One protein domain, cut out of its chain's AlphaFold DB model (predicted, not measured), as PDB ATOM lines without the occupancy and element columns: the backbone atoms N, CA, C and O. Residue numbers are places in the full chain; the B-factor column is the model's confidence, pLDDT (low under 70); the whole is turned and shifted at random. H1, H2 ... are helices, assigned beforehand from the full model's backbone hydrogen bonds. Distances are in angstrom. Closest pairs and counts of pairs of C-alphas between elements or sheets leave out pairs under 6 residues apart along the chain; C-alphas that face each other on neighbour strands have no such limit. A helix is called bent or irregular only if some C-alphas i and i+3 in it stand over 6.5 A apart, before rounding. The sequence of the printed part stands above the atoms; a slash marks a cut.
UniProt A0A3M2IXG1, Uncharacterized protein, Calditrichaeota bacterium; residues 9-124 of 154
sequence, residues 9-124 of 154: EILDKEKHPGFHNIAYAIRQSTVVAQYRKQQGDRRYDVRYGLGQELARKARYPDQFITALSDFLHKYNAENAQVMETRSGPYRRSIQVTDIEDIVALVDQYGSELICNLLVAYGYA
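What this domain is: This is residues 9 to 124 of the 154 residues of an uncharacterized protein of Calditrichaeota bacterium (UniProt A0A3M2IXG1). Two long helices, H3 and H1, cross steeply near residues 75 and 25, and three shorter helices, H2, H4 and H5, gather round the end where H3 begins. There H2 and H5 run side by side in opposite ways and H4 packs on the start of H1, while residues 39 to 49 and 86 to 95 lead back from the other end. The printed part has 116 residues with five named helices, H1 to H5 in that order, and no named strand: all helix. It is compact, with a radius of gyration of the C-alphas of 14.0 A, yet elongated, spanning 41 by 26 by 23 A.

How they stand to each other: H3, residues 61 to 85, touches H1, residues 17 to 38, through residues 72 to 75 alone, at a steep tilt of 57 degrees; the closest C-alphas, of Tyr 75 and Ala 25, are 7.5 A apart. H2, residues 50 to 57, forms a helical hairpin with H3, at a shallow tilt of 25 degrees, with C-alphas 57 and 64 closest at 4.9 A. H5, residues 111 to 123, touches H2 at a shallow tilt of 9 degrees, opposite ways, with C-alphas 119 and 51 closest at 5.5 A. H5 touches H1 with residues 118 to 123 alone, C-alphas 122 and 27 being closest at 4.4 A. H4, residues 96 to 109, touches H1 about perpendicular, only just, at 71 degrees; C-alphas 98 and 18 are closest at 3.6 A. H2 and H4 are apart. Every O i to N i+4 pair is within hydrogen-bond range in H2, H3, H4 and H5, and 16 of 18 in H1.

Where its parts are: H3 measures 35.9 A, H1 30.0 A, H4 20.2 A, H5 18.1 A and H2 10.9 A. H1 begins at C-alpha 17 (200.407, 206.839, 250.237), has a kink of 34 degrees near residue 28 and is only just irregular, C-alphas 29 and 32 being 6.6 A apart. H5 ends at C-alpha 123 (211.030, 209.290, 236.448).

The domain as a whole: The two C-alphas farthest apart, of Gly 40 and Gln 108, are 42.1 A apart. The link from H1 to H2 is long; H2 to H3 and H4 to H5 are tight. The printed part has no cut, and no printed residue is under 70 in pLDDT.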
ATOM      1  N   GLU A   9     198.648 219.065 248.398       94.94
ATOM      2  CA  GLU A   9     197.996 217.982 249.139       94.94
ATOM      3  C   GLU A   9     198.058 216.661 248.380       94.94
ATOM      4  O   GLU A   9     198.250 215.643 249.023       94.94
ATOM      5  N   ILE A  10     198.035 216.670 247.039       95.75
ATOM      6  CA  ILE A  10     198.186 215.459 246.205       95.75
ATOM      7  C   ILE A  10     199.468 214.688 246.561       95.75
ATOM      8  O   ILE A  10     199.516 213.466 246.468       95.75
ATOM      9  N   LEU A  11     200.523 215.410 246.954       96.38
ATOM     10  CA  LEU A  11     201.844 214.850 247.236       96.38
ATOM     11  C   LEU A  11     202.073 214.564 248.728       96.38
ATOM     12  O   LEU A  11     203.154 214.102 249.098       96.38
ATOM     13  N   ASP A  12     201.085 214.825 249.583       96.62
ATOM     14  CA  ASP A  12     201.149 214.537 251.013       96.62
ATOM     15  C   ASP A  12     201.167 213.017 251.237       96.62
ATOM     16  O   ASP A  12     200.175 212.322 251.023       96.62
ATOM     17  N   LYS A  13     202.324 212.486 251.646       95.06
ATOM     18  CA  LYS A  13     202.549 211.040 251.779       95.06
ATOM     19  C   LYS A  13     201.708 210.399 252.882       95.06
ATOM     20  O   LYS A  13     201.419 209.211 252.790       95.06
ATOM     21  N   GLU A  14     201.333 211.157 253.909       96.25
ATOM     22  CA  GLU A  14     200.506 210.638 255.002       96.25
ATOM     23  C   GLU A  14     199.046 210.486 254.564       96.25
ATOM     24  O   GLU A  14     198.362 209.568 255.010       96.25
ATOM     25  N   LYS A  15     198.583 211.359 253.663       96.00
ATOM     26  CA  LYS A  15     197.208 211.339 253.148       96.00
ATOM     27  C   LYS A  15     197.034 210.442 251.935       96.00
ATOM     28  O   LYS A  15     196.016 209.766 251.837       96.00
ATOM     29  N   HIS A  16     198.016 210.446 251.038       97.56
ATOM     30  CA  HIS A  16     197.948 209.766 249.748       97.56
ATOM     31  C   HIS A  16     199.137 208.821 249.535       97.56
ATOM     32  O   HIS A  16     199.944 209.015 248.616       97.56
ATOM     33  N   PRO A  17     199.320 207.800 250.397       97.50
ATOM     34  CA  PRO A  17     200.407 206.839 250.237       97.50
ATOM     35  C   PRO A  17     200.319 206.075 248.904       97.50
ATOM     36  O   PRO A  17     201.360 205.721 248.342       97.50
ATOM     37  N   GLY A  18     199.111 205.894 248.357       98.06
ATOM     38  CA  GLY A  18     198.868 205.210 247.091       98.06
ATOM     39  C   GLY A  18     199.508 205.910 245.904       98.06
ATOM     40  O   GLY A  18     200.149 205.259 245.074       98.06
ATOM     41  N   PHE A  19     199.455 207.245 245.871       98.50
ATOM     42  CA  PHE A  19     200.177 208.032 244.869       98.50
ATOM     43  C   PHE A  19     201.679 207.688 244.857       98.50
ATOM     44  O   PHE A  19     202.262 207.417 243.801       98.50
ATOM     45  N   HIS A  20     202.313 207.650 246.034       97.88
ATOM     46  CA  HIS A  20     203.750 207.377 246.163       97.88
ATOM     47  C   HIS A  20     204.100 205.923 245.833       97.88
ATOM     48  O   HIS A  20     205.120 205.672 245.185       97.88
ATOM     49  N   ASN A  21     203.259 204.969 246.228       98.25
ATOM     50  CA  ASN A  21     203.450 203.547 245.940       98.25
ATOM     51  C   ASN A  21     203.339 203.250 244.437       98.25
ATOM     52  O   ASN A  21     204.176 202.538 243.873       98.25
ATOM     53  N   ILE A  22     202.373 203.869 243.754       98.62
ATOM     54  CA  ILE A  22     202.218 203.758 242.300       98.62
ATOM     55  C   ILE A  22     203.388 204.432 241.576       98.62
ATOM     56  O   ILE A  22     203.963 203.843 240.656       98.62
ATOM     57  N   ALA A  23     203.805 205.627 242.006       98.06
ATOM     58  CA  ALA A  23     204.989 206.288 241.458       98.06
ATOM     59  C   ALA A  23     206.257 205.429 241.619       98.06
ATOM     60  O   ALA A  23     207.057 205.305 240.685       98.06
ATOM     61  N   TYR A  24     206.423 204.784 242.777       97.25
ATOM     62  CA  TYR A  24     207.494 203.821 243.017       97.25
ATOM     63  C   TYR A  24     207.430 202.653 242.026       97.25
ATOM     64  O   TYR A  24     208.450 202.331 241.416       97.25
ATOM     65  N   ALA A  25     206.258 202.051 241.801       98.12
ATOM     66  CA  ALA A  25     206.103 200.958 240.841       98.12
ATOM     67  C   ALA A  25     206.460 201.386 239.408       98.12
ATOM     68  O   ALA A  25     207.202 200.679 238.722       98.12
ATOM     69  N   ILE A  26     206.020 202.575 238.973       98.12
ATOM     70  CA  ILE A  26     206.405 203.153 237.674       98.12
ATOM     71  C   ILE A  26     207.931 203.255 237.580       98.12
ATOM     72  O   ILE A  26     208.518 202.818 236.587       98.12
ATOM     73  N   ARG A  27     208.594 203.772 238.622       96.44
ATOM     74  CA  ARG A  27     210.059 203.889 238.675       96.44
ATOM     75  C   ARG A  27     210.755 202.529 238.612       96.44
ATOM     76  O   ARG A  27     211.730 202.371 237.872       96.44
ATOM     77  N   GLN A  28     210.247 201.546 239.360       96.31
ATOM     78  CA  GLN A  28     210.776 200.181 239.388       96.31
ATOM     79  C   GLN A  28     210.683 199.501 238.023       96.31
ATOM     80  O   GLN A  28     211.635 198.846 237.613       96.31
ATOM     81  N   SER A  29     209.585 199.694 237.292       96.75
ATOM     82  CA  SER A  29     209.383 199.106 235.962       96.75
ATOM     83  C   SER A  29     210.052 199.863 234.816       96.75
ATOM     84  O   SER A  29     210.015 199.391 233.681       96.75
ATOM     85  N   THR A  30     210.638 201.034 235.063       95.75
ATOM     86  CA  THR A  30     211.220 201.880 234.012       95.75
ATOM     87  C   THR A  30     212.703 202.114 234.279       95.75
ATOM     88  O   THR A  30     213.537 201.282 233.922       95.75
ATOM     89  N   VAL A  31     213.039 203.216 234.945       93.56
ATOM     90  CA  VAL A  31     214.407 203.683 235.174       93.56
ATOM     91  C   VAL A  31     215.224 202.652 235.957       93.56
ATOM     92  O   VAL A  31     216.353 202.345 235.578       93.56
ATOM     93  N   VAL A  32     214.659 202.078 237.024       92.31
ATOM     94  CA  VAL A  32     215.388 201.126 237.878       92.31
ATOM     95  C   VAL A  32     215.575 199.788 237.175       92.31
ATOM     96  O   VAL A  32     216.687 199.265 237.183       92.31
ATOM     97  N   ALA A  33     214.539 199.248 236.525       92.44
ATOM     98  CA  ALA A  33     214.671 198.027 235.731       92.44
ATOM     99  C   ALA A  33     215.719 198.196 234.620       92.44
ATOM    100  O   ALA A  33     216.542 197.307 234.406       92.44
ATOM    101  N   GLN A  34     215.740 199.350 233.944       92.19
ATOM    102  CA  GLN A  34     216.742 199.643 232.921       92.19
ATOM    103  C   GLN A  34     218.157 199.644 233.505       92.19
ATOM    104  O   GLN A  34     219.056 199.035 232.926       92.19
ATOM    105  N   TYR A  35     218.351 200.292 234.653       91.00
ATOM    106  CA  TYR A  35     219.635 200.315 235.344       91.00
ATOM    107  C   TYR A  35     220.079 198.912 235.795       91.00
ATOM    108  O   TYR A  35     221.182 198.479 235.470       91.00
ATOM    109  N   ARG A  36     219.206 198.153 236.468       90.56
ATOM    110  CA  ARG A  36     219.490 196.776 236.913       90.56
ATOM    111  C   ARG A  36     219.854 195.860 235.749       90.56
ATOM    112  O   ARG A  36     220.834 195.121 235.827       90.56
ATOM    113  N   LYS A  37     219.153 195.996 234.619       90.88
ATOM    114  CA  LYS A  37     219.458 195.259 233.387       90.88
ATOM    115  C   LYS A  37     220.869 195.545 232.868       90.88
ATOM    116  O   LYS A  37     221.513 194.620 232.370       90.88
ATOM    117  N   GLN A  38     221.362 196.780 232.990       91.81
ATOM    118  CA  GLN A  38     222.745 197.138 232.637       91.81
ATOM    119  C   GLN A  38     223.768 196.510 233.592       91.81
ATOM    120  O   GLN A  38     224.862 196.161 233.160       91.81
ATOM    121  N   GLN A  39     223.399 196.302 234.858       91.75
ATOM    122  CA  GLN A  39     224.218 195.603 235.854       91.75
ATOM    123  C   GLN A  39     224.131 194.068 235.770       91.75
ATOM    124  O   GLN A  39     224.776 193.371 236.548       91.75
ATOM    125  N   GLY A  40     223.350 193.525 234.832       91.25
ATOM    126  CA  GLY A  40     223.190 192.083 234.634       91.25
ATOM    127  C   GLY A  40     222.020 191.454 235.395       91.25
ATOM    128  O   GLY A  40     221.704 190.293 235.137       91.25
ATOM    129  N   ASP A  41     221.316 192.205 236.244       90.19
ATOM    130  CA  ASP A  41     220.092 191.728 236.885       90.19
ATOM    131  C   ASP A  41     218.891 191.883 235.940       90.19
ATOM    132  O   ASP A  41     218.444 192.983 235.610       90.19
ATOM    133  N   ARG A  42     218.368 190.742 235.489       90.00
ATOM    134  CA  ARG A  42     217.242 190.627 234.549       90.00
ATOM    135  C   ARG A  42     216.027 189.976 235.202       90.00
ATOM    136  O   ARG A  42     215.365 189.142 234.587       90.00
ATOM    137  N   ARG A  43     215.808 190.236 236.492       91.94
ATOM    138  CA  ARG A  43     214.644 189.712 237.225       91.94
ATOM    139  C   ARG A  43     213.331 190.396 236.884       91.94
ATOM    140  O   ARG A  43     212.306 189.747 236.989       91.94
ATOM    141  N   TYR A  44     213.380 191.650 236.445       94.38
ATOM    142  CA  TYR A  44     212.205 192.411 236.035       94.38
ATOM    143  C   TYR A  44     212.384 192.957 234.619       94.38
ATOM    144  O   TYR A  44     213.484 193.375 234.238       94.38
ATOM    145  N   ASP A  45     211.292 192.991 233.867       92.75
ATOM    146  CA  ASP A  45     211.230 193.549 232.530       92.75
ATOM    147  C   ASP A  45     211.138 195.078 232.552       92.75
ATOM    148  O   ASP A  45     210.491 195.704 233.398       92.75
ATOM    149  N   VAL A  46     211.791 195.696 231.566       95.50
ATOM    150  CA  VAL A  46     211.772 197.150 231.377       95.50
ATOM    151  C   VAL A  46     210.558 197.533 230.537       95.50
ATOM    152  O   VAL A  46     210.448 197.135 229.376       95.50
ATOM    153  N   ARG A  47     209.676 198.364 231.090       96.19
ATOM    154  CA  ARG A  47     208.466 198.865 230.423       96.19
ATOM    155  C   ARG A  47     208.728 200.185 229.715       96.19
ATOM    156  O   ARG A  47     208.376 201.262 230.198       96.19
ATOM    157  N   TYR A  48     209.364 200.105 228.552       93.94
ATOM    158  CA  TYR A  48     209.588 201.274 227.703       93.94
ATOM    159  C   TYR A  48     208.266 201.911 227.268       93.94
ATOM    160  O   TYR A  48     207.306 201.218 226.943       93.94
ATOM    161  N   GLY A  49     208.224 203.244 227.242       95.81
ATOM    162  CA  GLY A  49     207.060 203.988 226.759       95.81
ATOM    163  C   GLY A  49     205.876 204.061 227.727       95.81
ATOM    164  O   GLY A  49     204.921 204.760 227.406       95.81
ATOM    165  N   LEU A  50     205.945 203.445 228.918       97.88
ATOM    166  CA  LEU A  50     204.854 203.459 229.906       97.88
ATOM    167  C   LEU A  50     204.351 204.880 230.210       97.88
ATOM    168  O   LEU A  50     203.154 205.138 230.162       97.88
ATOM    169  N   GLY A  51     205.259 205.831 230.455       96.81
ATOM    170  CA  GLY A  51     204.866 207.217 230.740       96.81
ATOM    171  C   GLY A  51     204.146 207.886 229.564       96.81
ATOM    172  O   GLY A  51     203.158 208.587 229.757       96.81
ATOM    173  N   GLN A  52     204.589 207.617 228.331       97.31
ATOM    174  CA  GLN A  52     203.947 208.135 227.119       97.31
ATOM    175  C   GLN A  52     202.586 207.473 226.870       97.31
ATOM    176  O   GLN A  52     201.660 208.117 226.382       97.31
ATOM    177  N   GLU A  53     202.452 206.183 227.168       98.06
ATOM    178  CA  GLU A  53     201.183 205.470 227.092       98.06
ATOM    179  C   GLU A  53     200.150 206.067 228.048       98.06
ATOM    180  O   GLU A  53     199.076 206.458 227.586       98.06
ATOM    181  N   LEU A  54     200.506 206.227 229.326       98.31
ATOM    182  CA  LEU A  54     199.637 206.838 230.332       98.31
ATOM    183  C   LEU A  54     199.253 208.269 229.935       98.31
ATOM    184  O   LEU A  54     198.068 208.587 229.878       98.31
ATOM    185  N   ALA A  55     200.225 209.099 229.541       97.62
ATOM    186  CA  ALA A  55     199.975 210.484 229.137       97.62
ATOM    187  C   ALA A  55     199.028 210.596 227.928       97.62
ATOM    188  O   ALA A  55     198.147 211.454 227.906       97.62
ATOM    189  N   ARG A  56     199.138 209.700 226.936       97.88
ATOM    190  CA  ARG A  56     198.210 209.671 225.786       97.88
ATOM    191  C   ARG A  56     196.770 209.343 226.186       97.88
ATOM    192  O   ARG A  56     195.848 209.728 225.470       97.88
ATOM    193  N   LYS A  57     196.579 208.611 227.283       98.19
ATOM    194  CA  LYS A  57     195.270 208.190 227.805       98.19
ATOM    195  C   LYS A  57     194.723 209.140 228.876       98.19
ATOM    196  O   LYS A  57     193.528 209.126 229.134       98.19
ATOM    197  N   ALA A  58     195.566 210.021 229.414       97.81
ATOM    198  CA  ALA A  58     195.272 210.916 230.530       97.81
ATOM    199  C   ALA A  58     194.128 211.913 230.284       97.81
ATOM    200  O   ALA A  58     193.518 212.384 231.240       97.81
ATOM    201  N   ARG A  59     193.803 212.207 229.017       97.19
ATOM    202  CA  ARG A  59     192.723 213.140 228.653       97.19
ATOM    203  C   ARG A  59     191.337 212.668 229.105       97.19
ATOM    204  O   ARG A  59     190.458 213.500 229.305       97.19
ATOM    205  N   TYR A  60     191.138 211.357 229.232       98.00
ATOM    206  CA  TYR A  60     189.866 210.772 229.643       98.00
ATOM    207  C   TYR A  60     190.084 209.897 230.888       98.00
ATOM    208  O   TYR A  60     190.901 208.973 230.820       98.00
ATOM    209  N   PRO A  61     189.405 210.171 232.021       98.25
ATOM    210  CA  PRO A  61     189.646 209.462 233.279       98.25
ATOM    211  C   PRO A  61     189.498 207.944 233.185       98.25
ATOM    212  O   PRO A  61     190.350 207.214 233.679       98.25
ATOM    213  N   ASP A  62     188.473 207.465 232.484       98.56
ATOM    214  CA  ASP A  62     188.219 206.044 232.241       98.56
ATOM    215  C   ASP A  62     189.374 205.375 231.483       98.56
ATOM    216  O   ASP A  62     189.839 204.301 231.864       98.56
ATOM    217  N   GLN A  63     189.897 206.032 230.448       98.69
ATOM    218  CA  GLN A  63     191.021 205.521 229.667       98.69
ATOM    219  C   GLN A  63     192.324 205.526 230.466       98.69
ATOM    220  O   GLN A  63     193.118 204.592 230.343       98.69
ATOM    221  N   PHE A  64     192.548 206.570 231.264       98.75
ATOM    222  CA  PHE A  64     193.705 206.671 232.143       98.75
ATOM    223  C   PHE A  64     193.698 205.582 233.213       98.75
ATOM    224  O   PHE A  64     194.669 204.834 233.311       98.75
ATOM    225  N   ILE A  65     192.599 205.465 233.968       98.62
ATOM    226  CA  ILE A  65     192.448 204.453 235.015       98.62
ATOM    227  C   ILE A  65     192.565 203.055 234.412       98.62
ATOM    228  O   ILE A  65     193.327 202.255 234.935       98.62
ATOM    229  N   THR A  66     191.937 202.781 233.263       98.75
ATOM    230  CA  THR A  66     192.082 201.485 232.574       98.75
ATOM    231  C   THR A  66     193.549 201.159 232.266       98.75
ATOM    232  O   THR A  66     194.037 200.090 232.624       98.75
ATOM    233  N   ALA A  67     194.283 202.090 231.645       98.75
ATOM    234  CA  ALA A  67     195.690 201.875 231.301       98.75
ATOM    235  C   ALA A  67     196.585 201.723 232.545       98.75
ATOM    236  O   ALA A  67     197.509 200.906 232.560       98.75
ATOM    237  N   LEU A  68     196.306 202.495 233.601       98.75
ATOM    238  CA  LEU A  68     197.013 202.392 234.871       98.75
ATOM    239  C   LEU A  68     196.741 201.039 235.542       98.75
ATOM    240  O   LEU A  68     197.688 200.356 235.922       98.75
ATOM    241  N   SER A  69     195.483 200.608 235.631       98.62
ATOM    242  CA  SER A  69     195.091 199.316 236.199       98.62
ATOM    243  C   SER A  69     195.736 198.142 235.463       98.62
ATOM    244  O   SER A  69     196.271 197.243 236.113       98.62
ATOM    245  N   ASP A  70     195.786 198.177 234.129       98.62
ATOM    246  CA  ASP A  70     196.497 197.172 233.330       98.62
ATOM    247  C   ASP A  70     197.988 197.110 233.684       98.62
ATOM    248  O   ASP A  70     198.582 196.027 233.775       98.62
ATOM    249  N   PHE A  71     198.621 198.269 233.887       98.62
ATOM    250  CA  PHE A  71     200.004 198.339 234.343       98.62
ATOM    251  C   PHE A  71     200.166 197.709 235.734       98.62
ATOM    252  O   PHE A  71     201.026 196.832 235.876       98.62
ATOM    253  N   LEU A  72     199.346 198.111 236.713       98.50
ATOM    254  CA  LEU A  72     199.418 197.654 238.108       98.50
ATOM    255  C   LEU A  72     199.160 196.147 238.228       98.50
ATOM    256  O   LEU A  72     199.899 195.450 238.923       98.50
ATOM    257  N   HIS A  73     198.183 195.619 237.488       98.44
ATOM    258  CA  HIS A  73     197.904 194.184 237.436       98.44
ATOM    259  C   HIS A  73     199.128 193.399 236.950       98.44
ATOM    260  O   HIS A  73     199.615 192.499 237.635       98.44
ATOM    261  N   LYS A  74     199.693 193.792 235.802       98.31
ATOM    262  CA  LYS A  74     200.903 193.159 235.261       98.31
ATOM    263  C   LYS A  74     202.105 193.336 236.198       98.31
ATOM    264  O   LYS A  74     202.997 192.498 236.189       98.31
ATOM    265  N   TYR A  75     202.200 194.452 236.924       98.38
ATOM    266  CA  TYR A  75     203.284 194.713 237.876       98.38
ATOM    267  C   TYR A  75     203.228 193.737 239.057       98.38
ATOM    268  O   TYR A  75     204.237 193.107 239.373       98.38
ATOM    269  N   ASN A  76     202.048 193.553 239.654       98.06
ATOM    270  CA  ASN A  76     201.850 192.602 240.746       98.06
ATOM    271  C   ASN A  76     202.025 191.146 240.292       98.06
ATOM    272  O   ASN A  76     202.658 190.367 240.999       98.06
ATOM    273  N   ALA A  77     201.536 190.783 239.101       97.94
ATOM    274  CA  ALA A  77     201.731 189.440 238.550       97.94
ATOM    275  C   ALA A  77     203.224 189.106 238.361       97.94
ATOM    276  O   ALA A  77     203.683 188.037 238.751       97.94
ATOM    277  N   GLU A  78     204.003 190.054 237.831       97.38
ATOM    278  CA  GLU A  78     205.454 189.904 237.697       97.38
ATOM    279  C   GLU A  78     206.156 189.824 239.067       97.38
ATOM    280  O   GLU A  78     207.120 189.073 239.213       97.38
ATOM    281  N   ASN A  79     205.676 190.543 240.095       95.88
ATOM    282  CA  ASN A  79     206.203 190.396 241.460       95.88
ATOM    283  C   ASN A  79     206.038 188.970 241.965       95.88
ATOM    284  O   ASN A  79     207.025 188.376 242.392       95.88
ATOM    285  N   ALA A  80     204.813 188.444 241.890       96.25
ATOM    286  CA  ALA A  80     204.484 187.101 242.350       96.25
ATOM    287  C   ALA A  80     205.335 186.052 241.624       96.25
ATOM    288  O   ALA A  80     206.022 185.261 242.265       96.25
ATOM    289  N   GLN A  81     205.417 186.136 240.293       96.25
ATOM    290  CA  GLN A  81     206.241 185.229 239.499       96.25
ATOM    291  C   GLN A  81     207.723 185.269 239.908       96.25
ATOM    292  O   GLN A  81     208.398 184.240 239.963       96.25
ATOM    293  N   VAL A  82     208.271 186.455 240.182       94.81
ATOM    294  CA  VAL A  82     209.666 186.586 240.617       94.81
ATOM    295  C   VAL A  82     209.869 186.049 242.031       94.81
ATOM    296  O   VAL A  82     210.908 185.444 242.276       94.81
ATOM    297  N   MET A  83     208.907 186.243 242.935       93.31
ATOM    298  CA  MET A  83     208.939 185.681 244.292       93.31
ATOM    299  C   MET A  83     208.937 184.151 244.288       93.31
ATOM    300  O   MET A  83     209.622 183.542 245.100       93.31
ATOM    301  N   GLU A  84     208.225 183.533 243.348       94.25
ATOM    302  CA  GLU A  84     208.199 182.076 243.187       94.25
ATOM    303  C   GLU A  84     209.493 181.517 242.579       94.25
ATOM    304  O   GLU A  84     209.909 180.404 242.891       94.25
ATOM    305  N   THR A  85     210.131 182.265 241.672       92.38
ATOM    306  CA  THR A  85     211.204 181.728 240.813       92.38
ATOM    307  C   THR A  85     212.611 182.178 241.190       92.38
ATOM    308  O   THR A  85     213.586 181.617 240.682       92.38
ATOM    309  N   ARG A  86     212.761 183.207 242.030       89.62
ATOM    310  CA  ARG A  86     214.060 183.803 242.370       89.62
ATOM    311  C   ARG A  86     214.115 184.188 243.835       89.62
ATOM    312  O   ARG A  86     213.120 184.601 244.406       89.62
ATOM    313  N   SER A  87     215.312 184.159 244.410       85.25
ATOM    314  CA  SER A  87     215.535 184.685 245.752       85.25
ATOM    315  C   SER A  87     215.425 186.216 245.799       85.25
ATOM    316  O   SER A  87     215.620 186.938 244.805       85.25
ATOM    317  N   GLY A  88     215.080 186.712 246.987       83.50
ATOM    318  CA  GLY A  88     214.978 188.135 247.293       83.50
ATOM    319  C   GLY A  88     216.283 188.904 247.045       83.50
ATOM    320  O   GLY A  88     217.334 188.307 246.796       83.50
ATOM    321  N   PRO A  89     216.230 190.244 247.082       85.69
ATOM    322  CA  PRO A  89     215.121 191.084 247.556       85.69
ATOM    323  C   PRO A  89     214.053 191.385 246.486       85.69
ATOM    324  O   PRO A  89     214.359 191.496 245.296       85.69
ATOM    325  N   TYR A  90     212.794 191.537 246.908       90.25
ATOM    326  CA  TYR A  90     211.643 191.797 246.030       90.25
ATOM    327  C   TYR A  90     211.250 193.275 246.026       90.25
ATOM    328  O   TYR A  90     211.465 193.993 246.997       90.25
ATOM    329  N   ARG A  91     210.654 193.743 244.923       92.69
ATOM    330  CA  ARG A  91     209.997 195.059 244.900       92.69
ATOM    331  C   ARG A  91     208.622 194.961 245.566       92.69
ATOM    332  O   ARG A  91     207.955 193.938 245.429       92.69
ATOM    333  N   ARG A  92     208.187 196.027 246.244       92.81
ATOM    334  CA  ARG A  92     206.866 196.083 246.899       92.81
ATOM    335  C   ARG A  92     205.731 195.872 245.901       92.81
ATOM    336  O   ARG A  92     205.813 196.365 244.771       92.81
ATOM    337  N   SER A  93     204.683 195.180 246.334       95.12
ATOM    338  CA  SER A  93     203.434 195.013 245.586       95.12
ATOM    339  C   SER A  93     202.480 196.176 245.834       95.12
ATOM    340  O   SER A  93     202.515 196.802 246.888       95.12
ATOM    341  N   ILE A  94     201.637 196.440 244.844       98.06
ATOM    342  CA  ILE A  94     200.556 197.420 244.915       98.06
ATOM    343  C   ILE A  94     199.397 196.826 245.708       98.06
ATOM    344  O   ILE A  94     199.004 195.681 245.462       98.06
ATOM    345  N   GLN A  95     198.855 197.608 246.634       98.00
ATOM    346  CA  GLN A  95     197.727 197.250 247.484       98.00
ATOM    347  C   GLN A  95     196.406 197.769 246.906       98.00
ATOM    348  O   GLN A  95     196.379 198.658 246.058       98.00
ATOM    349  N   VAL A  96     195.286 197.219 247.383       98.12
ATOM    350  CA  VAL A  96     193.940 197.682 246.998       98.12
ATOM    351  C   VAL A  96     193.745 199.154 247.370       98.12
ATOM    352  O   VAL A  96     193.252 199.934 246.560       98.12
ATOM    353  N   THR A  97     194.232 199.549 248.544       98.38
ATOM    354  CA  THR A  97     194.203 200.928 249.048       98.38
ATOM    355  C   THR A  97     194.953 201.909 248.148       98.38
ATOM    356  O   THR A  97     194.530 203.052 248.016       98.38
ATOM    357  N   ASP A  98     196.018 201.474 247.463       98.62
ATOM    358  CA  ASP A  98     196.729 202.332 246.507       98.62
ATOM    359  C   ASP A  98     195.845 202.678 245.295       98.62
ATOM    360  O   ASP A  98     195.929 203.776 244.739       98.62
ATOM    361  N   ILE A  99     194.992 201.734 244.879       98.44
ATOM    362  CA  ILE A  99     194.060 201.898 243.757       98.44
ATOM    363  C   ILE A  99     192.891 202.799 244.170       98.44
ATOM    364  O   ILE A  99     192.503 203.684 243.410       98.44
ATOM    365  N   GLU A 100     192.344 202.600 245.368       98.56
ATOM    366  CA  GLU A 100     191.290 203.459 245.920       98.56
ATOM    367  C   GLU A 100     191.757 204.918 246.007       98.56
ATOM    368  O   GLU A 100     191.062 205.827 245.546       98.56
ATOM    369  N   ASP A 101     192.971 205.130 246.519       98.44
ATOM    370  CA  ASP A 101     193.578 206.450 246.682       98.44
ATOM    371  C   ASP A 101     193.770 207.166 245.336       98.44
ATOM    372  O   ASP A 101     193.371 208.322 245.172       98.44
ATOM    373  N   ILE A 102     194.307 206.479 244.318       98.50
ATOM    374  CA  ILE A 102     194.529 207.125 243.017       98.50
ATOM    375  C   ILE A 102     193.227 207.444 242.281       98.50
ATOM    376  O   ILE A 102     193.153 208.468 241.602       98.50
ATOM    377  N   VAL A 103     192.192 206.609 242.423       98.62
ATOM    378  CA  VAL A 103     190.867 206.890 241.850       98.62
ATOM    379  C   VAL A 103     190.257 208.120 242.521       98.62
ATOM    380  O   VAL A 103     189.818 209.029 241.819       98.62
ATOM    381  N   ALA A 104     190.328 208.215 243.854       98.38
ATOM    382  CA  ALA A 104     189.849 209.385 244.590       98.38
ATOM    383  C   ALA A 104     190.581 210.675 244.174       98.38
ATOM    384  O   ALA A 104     189.952 211.714 243.955       98.38
ATOM    385  N   LEU A 105     191.904 210.611 243.993       98.44
ATOM    386  CA  LEU A 105     192.691 211.738 243.489       98.44
ATOM    387  C   LEU A 105     192.289 212.145 242.065       98.44
ATOM    388  O   LEU A 105     192.231 213.338 241.763       98.44
ATOM    389  N   VAL A 106     192.004 211.182 241.185       98.31
ATOM    390  CA  VAL A 106     191.538 211.460 239.819       98.31
ATOM    391  C   VAL A 106     190.164 212.125 239.825       98.31
ATOM    392  O   VAL A 106     189.982 213.102 239.098       98.31
ATOM    393  N   ASP A 107     189.235 211.658 240.655       97.94
ATOM    394  CA  ASP A 107     187.909 212.269 240.792       97.94
ATOM    395  C   ASP A 107     187.999 213.708 241.322       97.94
ATOM    396  O   ASP A 107     187.259 214.588 240.879       97.94
ATOM    397  N   GLN A 108     188.932 213.969 242.241       96.81
ATOM    398  CA  GLN A 108     189.091 215.279 242.870       96.81
ATOM    399  C   GLN A 108     189.848 216.295 241.999       96.81
ATOM    400  O   GLN A 108     189.494 217.475 241.989       96.81
ATOM    401  N   TYR A 109     190.901 215.869 241.296       96.75
ATOM    402  CA  TYR A 109     191.853 216.774 240.632       96.75
ATOM    403  C   TYR A 109     191.938 216.602 239.111       96.75
ATOM    404  O   TYR A 109     192.541 217.432 238.428       96.75
ATOM    405  N   GLY A 110     191.334 215.548 238.565       97.50
ATOM    406  CA  GLY A 110     191.370 215.219 237.148       97.50
ATOM    407  C   GLY A 110     192.557 214.342 236.746       97.50
ATOM    408  O   GLY A 110     193.686 214.470 237.226       97.50
ATOM    409  N   SER A 111     192.299 213.451 235.790       98.44
ATOM    410  CA  SER A 111     193.245 212.430 235.331       98.44
ATOM    411  C   SER A 111     194.510 212.990 234.687       98.44
ATOM    412  O   SER A 111     195.583 212.419 234.862       98.44
ATOM    413  N   GLU A 112     194.421 214.107 233.961       98.38
ATOM    414  CA  GLU A 112     195.575 214.685 233.267       98.38
ATOM    415  C   GLU A 112     196.637 215.189 234.249       98.38
ATOM    416  O   GLU A 112     197.822 214.881 234.099       98.38
ATOM    417  N   LEU A 113     196.214 215.892 235.305       98.25
ATOM    418  CA  LEU A 113     197.114 216.379 236.343       98.25
ATOM    419  C   LEU A 113     197.755 215.219 237.113       98.25
ATOM    420  O   LEU A 113     198.980 215.165 237.231       98.25
ATOM    421  N   ILE A 114     196.939 214.277 237.591       98.62
ATOM    422  CA  ILE A 114     197.416 213.126 238.365       98.62
ATOM    423  C   ILE A 114     198.374 212.258 237.542       98.62
ATOM    424  O   ILE A 114     199.439 211.883 238.035       98.62
ATOM    425  N   CYS A 115     198.062 211.998 236.269       98.69
ATOM    426  CA  CYS A 115     198.950 211.269 235.367       98.69
ATOM    427  C   CYS A 115     200.300 211.977 235.205       98.69
ATOM    428  O   CYS A 115     201.349 211.345 235.336       98.69
ATOM    429  N   ASN A 116     200.290 213.281 234.920       98.44
ATOM    430  CA  ASN A 116     201.520 214.046 234.724       98.44
ATOM    431  C   ASN A 116     202.391 214.045 235.986       98.44
ATOM    432  O   ASN A 116     203.608 213.876 235.888       98.44
ATOM    433  N   LEU A 117     201.771 214.165 237.164       98.25
ATOM    434  CA  LEU A 117     202.469 214.071 238.442       98.25
ATOM    435  C   LEU A 117     203.061 212.675 238.663       98.25
ATOM    436  O   LEU A 117     204.253 212.590 238.941       98.25
ATOM    437  N   LEU A 118     202.294 211.595 238.481       98.44
ATOM    438  CA  LEU A 118     202.787 210.216 238.624       98.44
ATOM    439  C   LEU A 118     203.974 209.924 237.699       98.44
ATOM    440  O   LEU A 118     204.976 209.354 238.134       98.44
ATOM    441  N   VAL A 119     203.878 210.325 236.428       97.94
ATOM    442  CA  VAL A 119     204.961 210.137 235.453       97.94
ATOM    443  C   VAL A 119     206.190 210.946 235.867       97.94
ATOM    444  O   VAL A 119     207.290 210.400 235.886       97.94
ATOM    445  N   ALA A 120     206.031 212.211 236.256       97.31
ATOM    446  CA  ALA A 120     207.154 213.021 236.720       97.31
ATOM    447  C   ALA A 120     207.816 212.417 237.972       97.31
ATOM    448  O   ALA A 120     209.037 212.269 238.004       97.31
ATOM    449  N   TYR A 121     207.025 212.003 238.964       95.81
ATOM    450  CA  TYR A 121     207.515 211.403 240.208       95.81
ATOM    451  C   TYR A 121     208.232 210.066 239.965       95.81
ATOM    452  O   TYR A 121     209.305 209.828 240.515       95.81
ATOM    453  N   GLY A 122     207.680 209.213 239.096       95.19
ATOM    454  CA  GLY A 122     208.261 207.913 238.760       95.19
ATOM    455  C   GLY A 122     209.572 207.999 237.970       95.19
ATOM    456  O   GLY A 122     210.405 207.099 238.059       95.19
ATOM    457  N   TYR A 123     209.793 209.079 237.215       94.69
ATOM    458  CA  TYR A 123     211.030 209.290 236.448       94.69
ATOM    459  C   TYR A 123     212.040 210.200 237.157       94.69
ATOM    460  O   TYR A 123     213.212 210.234 236.769       94.69
ATOM    461  N   ALA A 124     211.626 210.920 238.200       93.38
ATOM    462  CA  ALA A 124     212.513 211.769 238.979       93.38
ATOM    463  C   ALA A 124     213.588 210.952 239.721       93.38
ATOM    464  O   ALA A 124     213.400 209.807 240.150       93.38
TER     465      ALA A 124